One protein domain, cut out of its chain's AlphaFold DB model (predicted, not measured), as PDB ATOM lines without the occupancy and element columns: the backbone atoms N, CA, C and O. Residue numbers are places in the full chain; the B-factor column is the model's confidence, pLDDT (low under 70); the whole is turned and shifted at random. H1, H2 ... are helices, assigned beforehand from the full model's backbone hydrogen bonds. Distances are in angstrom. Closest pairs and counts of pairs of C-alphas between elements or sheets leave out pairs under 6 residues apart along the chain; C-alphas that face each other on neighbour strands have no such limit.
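AT A GLANCE: This is residues 29 to 108 of the 571 residues of an uncharacterized protein of Aureococcus anophagefferens (UniProt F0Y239). One long helix, H5, runs nearly the length of an elongated, all-helix body, with H1 beside it and running the same way, while H3 and H4 meet near their ends as an L over another side of H5. H4 makes a corner with H5 at one end, where it also packs on the first residues of H1, and the short H2 packs on H5 near its other end. The printed part has 80 residues with five named helices, in the order H1, H2, H3, H4, H5 along it, and no named strand. It is compact, with a radius of gyration of the C-alphas of 12.5 A, and spans 37 by 22 by 20 A.

HOW THE PARTS SIT: Begin with H1, residues 29 to 41: its residues 29 to 34 touch residues 77 to 81 of H4, residues 70 to 82, opposite ways at a steep tilt of 40 degrees. Look there at Asn 29 and Glu 81, whose C-alphas are the closest, 5.3 A apart. H1 is close to but not clearly touching H5, residues 84 to 106, and runs the same way at a shallow tilt of 25 degrees; the closest C-alphas, of Phe 40 and Glu 98, are 7.3 A apart. Next comes H2, residues 45 to 48, which touches residues 101 to 105 of H5, closest at the C-alphas of Thr 47 and Ala 105, 5.7 A. H2 only just touches residues 57 to 61 of H3, residues 54 to 66, with 3 pairs of C-alphas within 8 A, closest at Leu 48 and Cys 60, 6.1 A. Residues 56 to 60 of H3 touch residues 97 to 100 of H5, opposite ways at a steep tilt of 67 degrees, and the closest C-alphas, of Cys 60 and Leu 97, are 6.8 A apart. H3 and H4 are close but not clearly touching, about perpendicular at 79 degrees, with the C-alphas of Ala 66 and Val 72 closest, 6.0 A. H4 and H5 touch only at the corner by their link, closest at the C-alphas of Tyr 80 and Arg 87, 5.0 A, at a steep tilt of 56 degrees. H5 is the hub, touching three helices, and H2 and H4 are apart. In H1, H3, H4 and H5 every O i to N i+4 pair is within hydrogen-bond range; H2 is too short for such a pair.

IN THESE COORDINATES: Find C-alpha 29 at (2.828, 48.608, 40.793); from there H1 runs 18.3 A to C-alpha 41. H3 covers 18.0 A and H4 18.2 A. H5 begins at C-alpha 84, at (3.923, 38.676, 42.144), and runs 32.9 A to C-alpha 106 at (31.345, 56.496, 38.128).

THE WHOLE: The C-alphas farthest apart, of Asp 82 and Ala 108, are 38.0 A apart. The printed part has no cut, and its four links are tight. The mean pLDDT of the printed part is 95.9, and no printed residue is under 70.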
ATOM      1  N   ASN A  29       1.878  49.488  41.474       94.75
ATOM      2  CA  ASN A  29       2.828  48.608  40.793       94.75
ATOM      3  C   ASN A  29       3.165  49.141  39.396       94.75
ATOM      4  O   ASN A  29       4.341  49.183  39.047       94.75
ATOM      5  N   THR A  30       2.162  49.613  38.650       94.38
ATOM      6  CA  THR A  30       2.338  50.233  37.328       94.38
ATOM      7  C   THR A  30       3.246  51.460  37.417       94.38
ATOM      8  O   THR A  30       4.270  51.509  36.743       94.38
ATOM      9  N   LEU A  31       2.959  52.385  38.342       95.62
ATOM     10  CA  LEU A  31       3.789  53.578  38.574       95.62
ATOM     11  C   LEU A  31       5.240  53.228  38.916       95.62
ATOM     12  O   LEU A  31       6.178  53.884  38.468       95.62
ATOM     13  N   ARG A  32       5.441  52.185  39.725       96.75
ATOM     14  CA  ARG A  32       6.782  51.729  40.093       96.75
ATOM     15  C   ARG A  32       7.538  51.170  38.887       96.75
ATOM     16  O   ARG A  32       8.713  51.485  38.724       96.75
ATOM     17  N   PHE A  33       6.878  50.368  38.055       97.50
ATOM     18  CA  PHE A  33       7.473  49.838  36.832       97.50
ATOM     19  C   PHE A  33       7.823  50.955  35.838       97.50
ATOM     20  O   PHE A  33       8.929  50.971  35.301       97.50
ATOM     21  N   GLU A  34       6.940  51.940  35.661       96.88
ATOM     22  CA  GLU A  34       7.201  53.123  34.829       96.88
ATOM     23  C   GLU A  34       8.428  53.903  35.322       96.88
ATOM     24  O   GLU A  34       9.299  54.253  34.527       96.88
ATOM     25  N   GLN A  35       8.558  54.111  36.637       97.12
ATOM     26  CA  GLN A  35       9.738  54.754  37.230       97.12
ATOM     27  C   GLN A  35      11.026  53.960  36.971       97.12
ATOM     28  O   GLN A  35      12.064  54.559  36.684       97.12
ATOM     29  N   MET A  36      10.973  52.624  37.042       97.62
ATOM     30  CA  MET A  36      12.113  51.764  36.698       97.62
ATOM     31  C   MET A  36      12.504  51.939  35.225       97.62
ATOM     32  O   MET A  36      13.679  52.147  34.925       97.62
ATOM     33  N   CYS A  37      11.526  51.933  34.316       97.81
ATOM     34  CA  CYS A  37      11.750  52.132  32.884       97.81
ATOM     35  C   CYS A  37      12.359  53.507  32.588       97.81
ATOM     36  O   CYS A  37      13.376  53.593  31.905       97.81
ATOM     37  N   GLN A  38      11.793  54.577  33.156       97.38
ATOM     38  CA  GLN A  38      12.285  55.948  32.987       97.38
ATOM     39  C   GLN A  38      13.712  56.111  33.515       97.38
ATOM     40  O   GLN A  38      14.565  56.692  32.841       97.38
ATOM     41  N   ARG A  39      13.995  55.570  34.708       97.31
ATOM     42  CA  ARG A  39      15.339  55.624  35.292       97.31
ATOM     43  C   ARG A  39      16.338  54.872  34.420       97.31
ATOM     44  O   ARG A  39      17.397  55.423  34.129       97.31
ATOM     45  N   PHE A  40      15.986  53.687  33.924       97.31
ATOM     46  CA  PHE A  40      16.875  52.928  33.048       97.31
ATOM     47  C   PHE A  40      17.105  53.617  31.696       97.31
ATOM     48  O   PHE A  40      18.244  53.730  31.245       97.31
ATOM     49  N   ALA A  41      16.040  54.138  31.078       97.19
ATOM     50  CA  ALA A  41      16.094  54.864  29.809       97.19
ATOM     51  C   ALA A  41      16.930  56.154  29.887       97.19
ATOM     52  O   ALA A  41      17.457  56.608  28.874       97.19
ATOM     53  N   SER A  42      17.091  56.732  31.082       97.06
ATOM     54  CA  SER A  42      17.920  57.926  31.289       97.06
ATOM     55  C   SER A  42      19.426  57.674  31.129       97.06
ATOM     56  O   SER A  42      20.202  58.622  30.981       97.06
ATOM     57  N   HIS A  43      19.869  56.413  31.144       97.12
ATOM     58  CA  HIS A  43      21.282  56.084  31.016       97.12
ATOM     59  C   HIS A  43      21.739  56.123  29.548       97.12
ATOM     60  O   HIS A  43      21.170  55.437  28.698       97.12
ATOM     61  N   PRO A  44      22.818  56.859  29.218       96.31
ATOM     62  CA  PRO A  44      23.298  56.932  27.846       96.31
ATOM     63  C   PRO A  44      23.910  55.597  27.404       96.31
ATOM     64  O   PRO A  44      24.612  54.932  28.174       96.31
ATOM     65  N   ALA A  45      23.733  55.244  26.127       95.88
ATOM     66  CA  ALA A  45      24.239  53.994  25.547       95.88
ATOM     67  C   ALA A  45      25.753  53.791  25.761       95.88
ATOM     68  O   ALA A  45      26.217  52.671  25.980       95.88
ATOM     69  N   SER A  46      26.530  54.881  25.783       95.69
ATOM     70  CA  SER A  46      27.966  54.847  26.081       95.69
ATOM     71  C   SER A  46      28.284  54.349  27.492       95.69
ATOM     72  O   SER A  46      29.329  53.735  27.697       95.69
ATOM     73  N   THR A  47      27.415  54.613  28.468       97.00
ATOM     74  CA  THR A  47      27.565  54.112  29.841       97.00
ATOM     75  C   THR A  47      27.195  52.636  29.907       97.00
ATOM     76  O   THR A  47      27.941  51.852  30.489       97.00
ATOM     77  N   LEU A  48      26.112  52.233  29.237       96.81
ATOM     78  CA  LEU A  48      25.695  50.828  29.169       96.81
ATOM     79  C   LEU A  48      26.775  49.942  28.524       96.81
ATOM     80  O   LEU A  48      27.049  48.841  29.000       96.81
ATOM     81  N   ALA A  49      27.467  50.449  27.499       95.81
ATOM     82  CA  ALA A  49      28.581  49.757  26.848       95.81
ATOM     83  C   ALA A  49      29.809  49.541  27.761       95.81
ATOM     84  O   ALA A  49      30.626  48.656  27.490       95.81
ATOM     85  N   ARG A  50      29.936  50.329  28.839       96.69
ATOM     86  CA  ARG A  50      31.033  50.271  29.824       96.69
ATOM     87  C   ARG A  50      30.716  49.408  31.047       96.69
ATOM     88  O   ARG A  50      31.561  49.299  31.929       96.69
ATOM     89  N   VAL A  51      29.523  48.818  31.130       97.19
ATOM     90  CA  VAL A  51      29.170  47.907  32.227       97.19
ATOM     91  C   VAL A  51      30.129  46.713  32.242       97.19
ATOM     92  O   VAL A  51      30.455  46.148  31.200       97.19
ATOM     93  N   ASP A  52      30.600  46.314  33.424       95.00
ATOM     94  CA  ASP A  52      31.504  45.168  33.526       95.00
ATOM     95  C   ASP A  52      30.775  43.852  33.268       95.00
ATOM     96  O   ASP A  52      29.686  43.600  33.793       95.00
ATOM     97  N   GLY A  53      31.442  42.965  32.532       94.50
ATOM     98  CA  GLY A  53      30.929  41.644  32.197       94.50
ATOM     99  C   GLY A  53      30.080  41.657  30.928       94.50
ATOM    100  O   GLY A  53      29.195  42.487  30.726       94.50
ATOM    101  N   GLU A  54      30.354  40.707  30.038       94.38
ATOM    102  CA  GLU A  54      29.621  40.558  28.776       94.38
ATOM    103  C   GLU A  54      28.135  40.257  29.005       94.38
ATOM    104  O   GLU A  54      27.283  40.898  28.395       94.38
ATOM    105  N   ARG A  55      27.819  39.377  29.965       94.56
ATOM    106  CA  ARG A  55      26.434  39.053  30.336       94.56
ATOM    107  C   ARG A  55      25.652  40.279  30.804       94.56
ATOM    108  O   ARG A  55      24.577  40.539  30.285       94.56
ATOM    109  N   LYS A  56      26.191  41.079  31.731       95.69
ATOM    110  CA  LYS A  56      25.502  42.288  32.223       95.69
ATOM    111  C   LYS A  56      25.332  43.339  31.123       95.69
ATOM    112  O   LYS A  56      24.275  43.957  31.050       95.69
ATOM    113  N   ARG A  57      26.320  43.500  30.233       96.81
ATOM    114  CA  ARG A  57      26.193  44.365  29.045       96.81
ATOM    115  C   ARG A  57      25.117  43.884  28.082       96.81
ATOM    116  O   ARG A  57      24.386  44.716  27.556       96.81
ATOM    117  N   LEU A  58      25.011  42.575  27.850       96.50
ATOM    118  CA  LEU A  58      23.926  41.999  27.054       96.50
ATOM    119  C   LEU A  58      22.567  42.328  27.680       96.50
ATOM    120  O   LEU A  58      21.710  42.849  26.980       96.50
ATOM    121  N   LEU A  59      22.408  42.125  28.992       97.06
ATOM    122  CA  LEU A  59      21.172  42.475  29.701       97.06
ATOM    123  C   LEU A  59      20.841  43.970  29.598       97.06
ATOM    124  O   LEU A  59      19.687  44.317  29.385       97.06
ATOM    125  N   CYS A  60      21.836  44.856  29.708       97.62
ATOM    126  CA  CYS A  60      21.608  46.296  29.579       97.62
ATOM    127  C   CYS A  60      21.186  46.694  28.159       97.62
ATOM    128  O   CYS A  60      20.247  47.468  28.006       97.62
ATOM    129  N   ARG A  61      21.851  46.154  27.127       97.25
ATOM    130  CA  ARG A  61      21.486  46.400  25.721       97.25
ATOM    131  C   ARG A  61      20.081  45.897  25.416       97.25
ATOM    132  O   ARG A  61      19.270  46.652  24.900       97.25
ATOM    133  N   ALA A  62      19.780  44.670  25.829       97.50
ATOM    134  CA  ALA A  62      18.465  44.079  25.663       97.50
ATOM    135  C   ALA A  62      17.374  44.846  26.414       97.50
ATOM    136  O   ALA A  62      16.293  45.024  25.872       97.50
ATOM    137  N   ALA A  63      17.648  45.349  27.622       97.56
ATOM    138  CA  ALA A  63      16.709  46.201  28.344       97.56
ATOM    139  C   ALA A  63      16.441  47.512  27.587       97.56
ATOM    140  O   ALA A  63      15.287  47.894  27.441       97.56
ATOM    141  N   SER A  64      17.469  48.170  27.041       97.25
ATOM    142  CA  SER A  64      17.273  49.347  26.178       97.25
ATOM    143  C   SER A  64      16.503  49.022  24.896       97.25
ATOM    144  O   SER A  64      15.670  49.818  24.481       97.25
ATOM    145  N   SER A  65      16.766  47.861  24.293       97.31
ATOM    146  CA  SER A  65      16.078  47.372  23.094       97.31
ATOM    147  C   SER A  65      14.598  47.076  23.377       97.31
ATOM    148  O   SER A  65      13.727  47.531  22.646       97.31
ATOM    149  N   ALA A  66      14.297  46.419  24.501       97.75
ATOM    150  CA  ALA A  66      12.934  46.158  24.962       97.75
ATOM    151  C   ALA A  66      12.167  47.448  25.287       97.75
ATOM    152  O   ALA A  66      10.988  47.544  24.981       97.75
ATOM    153  N   LEU A  67      12.831  48.450  25.878       97.38
ATOM    154  CA  LEU A  67      12.224  49.754  26.169       97.38
ATOM    155  C   LEU A  67      11.889  50.572  24.914       97.38
ATOM    156  O   LEU A  67      11.168  51.558  25.026       97.38
ATOM    157  N   ALA A  68      12.424  50.197  23.750       97.25
ATOM    158  CA  ALA A  68      12.095  50.827  22.477       97.25
ATOM    159  C   ALA A  68      10.872  50.191  21.785       97.25
ATOM    160  O   ALA A  68      10.391  50.762  20.808       97.25
ATOM    161  N   ASP A  69      10.379  49.040  22.263       98.06
ATOM    162  CA  ASP A  69       9.176  48.379  21.741       98.06
ATOM    163  C   ASP A  69       8.031  48.470  22.764       98.06
ATOM    164  O   ASP A  69       8.006  47.763  23.778       98.06
ATOM    165  N   ASP A  70       7.055  49.336  22.479       97.62
ATOM    166  CA  ASP A  70       5.902  49.586  23.350       97.62
ATOM    167  C   ASP A  70       5.077  48.317  23.631       97.62
ATOM    168  O   ASP A  70       4.492  48.198  24.711       97.62
ATOM    169  N   ARG A  71       5.069  47.334  22.714       98.12
ATOM    170  CA  ARG A  71       4.367  46.049  22.902       98.12
ATOM    171  C   ARG A  71       5.014  45.245  24.026       98.12
ATOM    172  O   ARG A  71       4.328  44.698  24.891       98.12
ATOM    173  N   VAL A  72       6.349  45.221  24.061       98.12
ATOM    174  CA  VAL A  72       7.118  44.545  25.117       98.12
ATOM    175  C   VAL A  72       6.933  45.267  26.450       98.12
ATOM    176  O   VAL A  72       6.659  44.621  27.465       98.12
ATOM    177  N   VAL A  73       7.030  46.602  26.466       97.94
ATOM    178  CA  VAL A  73       6.836  47.402  27.689       97.94
ATOM    179  C   VAL A  73       5.425  47.218  28.250       97.94
ATOM    180  O   VAL A  73       5.278  46.982  29.452       97.94
ATOM    181  N   GLY A  74       4.399  47.259  27.397       96.50
ATOM    182  CA  GLY A  74       3.001  47.053  27.776       96.50
ATOM    183  C   GLY A  74       2.753  45.670  28.383       96.50
ATOM    184  O   GLY A  74       2.175  45.566  29.468       96.50
ATOM    185  N   ALA A  75       3.267  44.613  27.750       97.75
ATOM    186  CA  ALA A  75       3.166  43.253  28.274       97.75
ATOM    187  C   ALA A  75       3.854  43.096  29.636       97.75
ATOM    188  O   ALA A  75       3.270  42.544  30.574       97.75
ATOM    189  N   VAL A  76       5.080  43.609  29.787       97.19
ATOM    190  CA  VAL A  76       5.810  43.524  31.061       97.19
ATOM    191  C   VAL A  76       5.127  44.358  32.145       97.19
ATOM    192  O   VAL A  76       5.092  43.916  33.291       97.19
ATOM    193  N   ALA A  77       4.531  45.507  31.812       96.94
ATOM    194  CA  ALA A  77       3.767  46.309  32.764       96.94
ATOM    195  C   ALA A  77       2.560  45.541  33.326       96.94
ATOM    196  O   ALA A  77       2.360  45.538  34.542       96.94
ATOM    197  N   ILE A  78       1.804  44.840  32.471       96.06
ATOM    198  CA  ILE A  78       0.680  43.983  32.887       96.06
ATOM    199  C   ILE A  78       1.182  42.840  33.773       96.06
ATOM    200  O   ILE A  78       0.677  42.633  34.875       96.06
ATOM    201  N   LEU A  79       2.234  42.138  33.343       96.62
ATOM    202  CA  LEU A  79       2.829  41.047  34.119       96.62
ATOM    203  C   LEU A  79       3.373  41.521  35.473       96.62
ATOM    204  O   LEU A  79       3.267  40.808  36.469       96.62
ATOM    205  N   TYR A  80       3.955  42.718  35.529       96.56
ATOM    206  CA  TYR A  80       4.436  43.331  36.761       96.56
ATOM    207  C   TYR A  80       3.269  43.808  37.638       96.56
ATOM    208  O   TYR A  80       3.356  43.745  38.857       96.56
ATOM    209  N   GLU A  81       2.148  44.259  37.084       95.75
ATOM    210  CA  GLU A  81       0.956  44.579  37.876       95.75
ATOM    211  C   GLU A  81       0.366  43.315  38.523       95.75
ATOM    212  O   GLU A  81       0.136  43.300  39.741       95.75
ATOM    213  N   ASP A  82       0.222  42.253  37.727       94.94
ATOM    214  CA  ASP A  82      -0.643  41.113  38.036       94.94
ATOM    215  C   ASP A  82       0.115  39.941  38.689       94.94
ATOM    216  O   ASP A  82      -0.403  39.288  39.597       94.94
ATOM    217  N   LEU A  83       1.373  39.679  38.306       94.12
ATOM    218  CA  LEU A  83       2.120  38.501  38.761       94.12
ATOM    219  C   LEU A  83       3.197  38.860  39.793       94.12
ATOM    220  O   LEU A  83       4.272  39.383  39.491       94.12
ATOM    221  N   ALA A  84       2.956  38.491  41.056       90.12
ATOM    222  CA  ALA A  84       3.923  38.676  42.144       90.12
ATOM    223  C   ALA A  84       5.321  38.065  41.875       90.12
ATOM    224  O   ALA A  84       6.309  38.745  42.170       90.12
ATOM    225  N   PRO A  85       5.463  36.853  41.290       89.38
ATOM    226  CA  PRO A  85       6.780  36.300  40.970       89.38
ATOM    227  C   PRO A  85       7.562  37.167  39.978       89.38
ATOM    228  O   PRO A  85       8.770  37.342  40.142       89.38
ATOM    229  N   VAL A  86       6.871  37.751  38.991       94.38
ATOM    230  CA  VAL A  86       7.470  38.651  37.995       94.38
ATOM    231  C   VAL A  86       7.946  39.933  38.660       94.38
ATOM    232  O   VAL A  86       9.074  40.345  38.417       94.38
ATOM    233  N   ARG A  87       7.152  40.521  39.564       94.50
ATOM    234  CA  ARG A  87       7.572  41.711  40.324       94.50
ATOM    235  C   ARG A  87       8.846  41.492  41.114       94.50
ATOM    236  O   ARG A  87       9.776  42.287  41.024       94.50
ATOM    237  N   ILE A  88       8.885  40.411  41.891       89.31
ATOM    238  CA  ILE A  88      10.040  40.083  42.732       89.31
ATOM    239  C   ILE A  88      11.276  39.877  41.851       89.31
ATOM    240  O   ILE A  88      12.343  40.408  42.148       89.31
ATOM    241  N   ALA A  89      11.128  39.138  40.751       89.75
ATOM    242  CA  ALA A  89      12.204  38.905  39.798       89.75
ATOM    243  C   ALA A  89      12.682  40.220  39.143       89.75
ATOM    244  O   ALA A  89      13.884  40.499  39.125       89.75
ATOM    245  N   GLY A  90      11.747  41.056  38.687       94.50
ATOM    246  CA  GLY A  90      11.990  42.367  38.083       94.50
ATOM    247  C   GLY A  90      12.726  43.330  39.015       94.50
ATOM    248  O   GLY A  90      13.727  43.924  38.627       94.50
ATOM    249  N   ASP A  91      12.297  43.425  40.274       94.25
ATOM    250  CA  ASP A  91      12.954  44.257  41.286       94.25
ATOM    251  C   ASP A  91      14.405  43.832  41.536       94.25
ATOM    252  O   ASP A  91      15.293  44.676  41.682       94.25
ATOM    253  N   LEU A  92      14.650  42.519  41.594       90.69
ATOM    254  CA  LEU A  92      15.982  41.969  41.829       90.69
ATOM    255  C   LEU A  92      16.921  42.250  40.656       90.69
ATOM    256  O   LEU A  92      18.055  42.683  40.877       90.69
ATOM    257  N   ILE A  93      16.475  42.019  39.416       94.00
ATOM    258  CA  ILE A  93      17.331  42.254  38.248       94.00
ATOM    259  C   ILE A  93      17.584  43.744  38.037       94.00
ATOM    260  O   ILE A  93      18.715  44.136  37.762       94.00
ATOM    261  N   PHE A  94      16.566  44.583  38.240       95.75
ATOM    262  CA  PHE A  94      16.674  46.022  38.048       95.75
ATOM    263  C   PHE A  94      17.718  46.638  38.974       95.75
ATOM    264  O   PHE A  94      18.641  47.287  38.489       95.75
ATOM    265  N   LYS A  95      17.656  46.350  40.283       94.81
ATOM    266  CA  LYS A  95      18.651  46.835  41.256       94.81
ATOM    267  C   LYS A  95      20.081  46.461  40.862       94.81
ATOM    268  O   LYS A  95      21.002  47.260  41.017       94.81
ATOM    269  N   LYS A  96      20.278  45.258  40.317       92.75
ATOM    270  CA  LYS A  96      21.598  44.808  39.858       92.75
ATOM    271  C   LYS A  96      22.089  45.537  38.626       92.75
ATOM    272  O   LYS A  96      23.264  45.899  38.576       92.75
ATOM    273  N   LEU A  97      21.228  45.679  37.623       95.75
ATOM    274  CA  LEU A  97      21.585  46.382  36.399       95.75
ATOM    275  C   LEU A  97      21.874  47.847  36.715       95.75
ATOM    276  O   LEU A  97      22.923  48.341  36.330       95.75
ATOM    277  N   GLU A  98      21.028  48.483  37.517       96.69
ATOM    278  CA  GLU A  98      21.212  49.850  37.996       96.69
ATOM    279  C   GLU A  98      22.536  50.031  38.747       96.69
ATOM    280  O   GLU A  98      23.354  50.852  38.348       96.69
ATOM    281  N   SER A  99      22.832  49.187  39.742       95.88
ATOM    282  CA  SER A  99      24.120  49.232  40.449       95.88
ATOM    283  C   SER A  99      25.316  49.051  39.503       95.88
ATOM    284  O   SER A  99      26.358  49.690  39.665       95.88
ATOM    285  N   ALA A 100      25.195  48.178  38.499       96.19
ATOM    286  CA  ALA A 100      26.255  47.951  37.522       96.19
ATOM    287  C   ALA A 100      26.447  49.153  36.582       96.19
ATOM    288  O   ALA A 100      27.587  49.498  36.261       96.19
ATOM    289  N   VAL A 101      25.352  49.804  36.184       97.31
ATOM    290  CA  VAL A 101      25.353  51.018  35.365       97.31
ATOM    291  C   VAL A 101      25.904  52.205  36.151       97.31
ATOM    292  O   VAL A 101      26.773  52.900  35.634       97.31
ATOM    293  N   ASP A 102      25.519  52.383  37.415       96.25
ATOM    294  CA  ASP A 102      26.050  53.432  38.295       96.25
ATOM    295  C   ASP A 102      27.563  53.267  38.505       96.25
ATOM    296  O   ASP A 102      28.333  54.223  38.384       96.25
ATOM    297  N   LYS A 103      28.035  52.030  38.713       96.56
ATOM    298  CA  LYS A 103      29.475  51.721  38.785       96.56
ATOM    299  C   LYS A 103      30.200  51.992  37.465       96.56
ATOM    300  O   LYS A 103      31.381  52.342  37.481       96.56
ATOM    301  N   ALA A 104      29.552  51.783  36.320       96.81
ATOM    302  CA  ALA A 104      30.122  52.096  35.008       96.81
ATOM    303  C   ALA A 104      30.160  53.612  34.755       96.81
ATOM    304  O   ALA A 104      31.146  54.123  34.223       96.81
ATOM    305  N   ALA A 105      29.126  54.334  35.192       95.94
ATOM    306  CA  ALA A 105      29.036  55.787  35.122       95.94
ATOM    307  C   ALA A 105      30.105  56.457  35.993       95.94
ATOM    308  O   ALA A 105      30.805  57.343  35.515       95.94
ATOM    309  N   ALA A 106      30.313  55.981  37.223       95.69
ATOM    310  CA  ALA A 106      31.345  56.496  38.128       95.69
ATOM    311  C   ALA A 106      32.779  56.300  37.600       95.69
ATOM    312  O   ALA A 106      33.689  57.034  37.976       95.69
ATOM    313  N   ARG A 107      32.990  55.312  36.721       95.25
ATOM    314  CA  ARG A 107      34.277  55.048  36.058       95.25
ATOM    315  C   ARG A 107      34.441  55.770  34.730       95.25
ATOM    316  O   ARG A 107      35.535  55.746  34.167       95.25
ATOM    317  N   ALA A 108      33.377  56.374  34.206       93.25
ATOM    318  CA  ALA A 108      33.479  57.169  33.002       93.25
ATOM    319  C   ALA A 108      34.483  58.304  33.252       93.25
ATOM    320  O   ALA A 108      34.317  59.043  34.225       93.25
TER     321      ALA A 108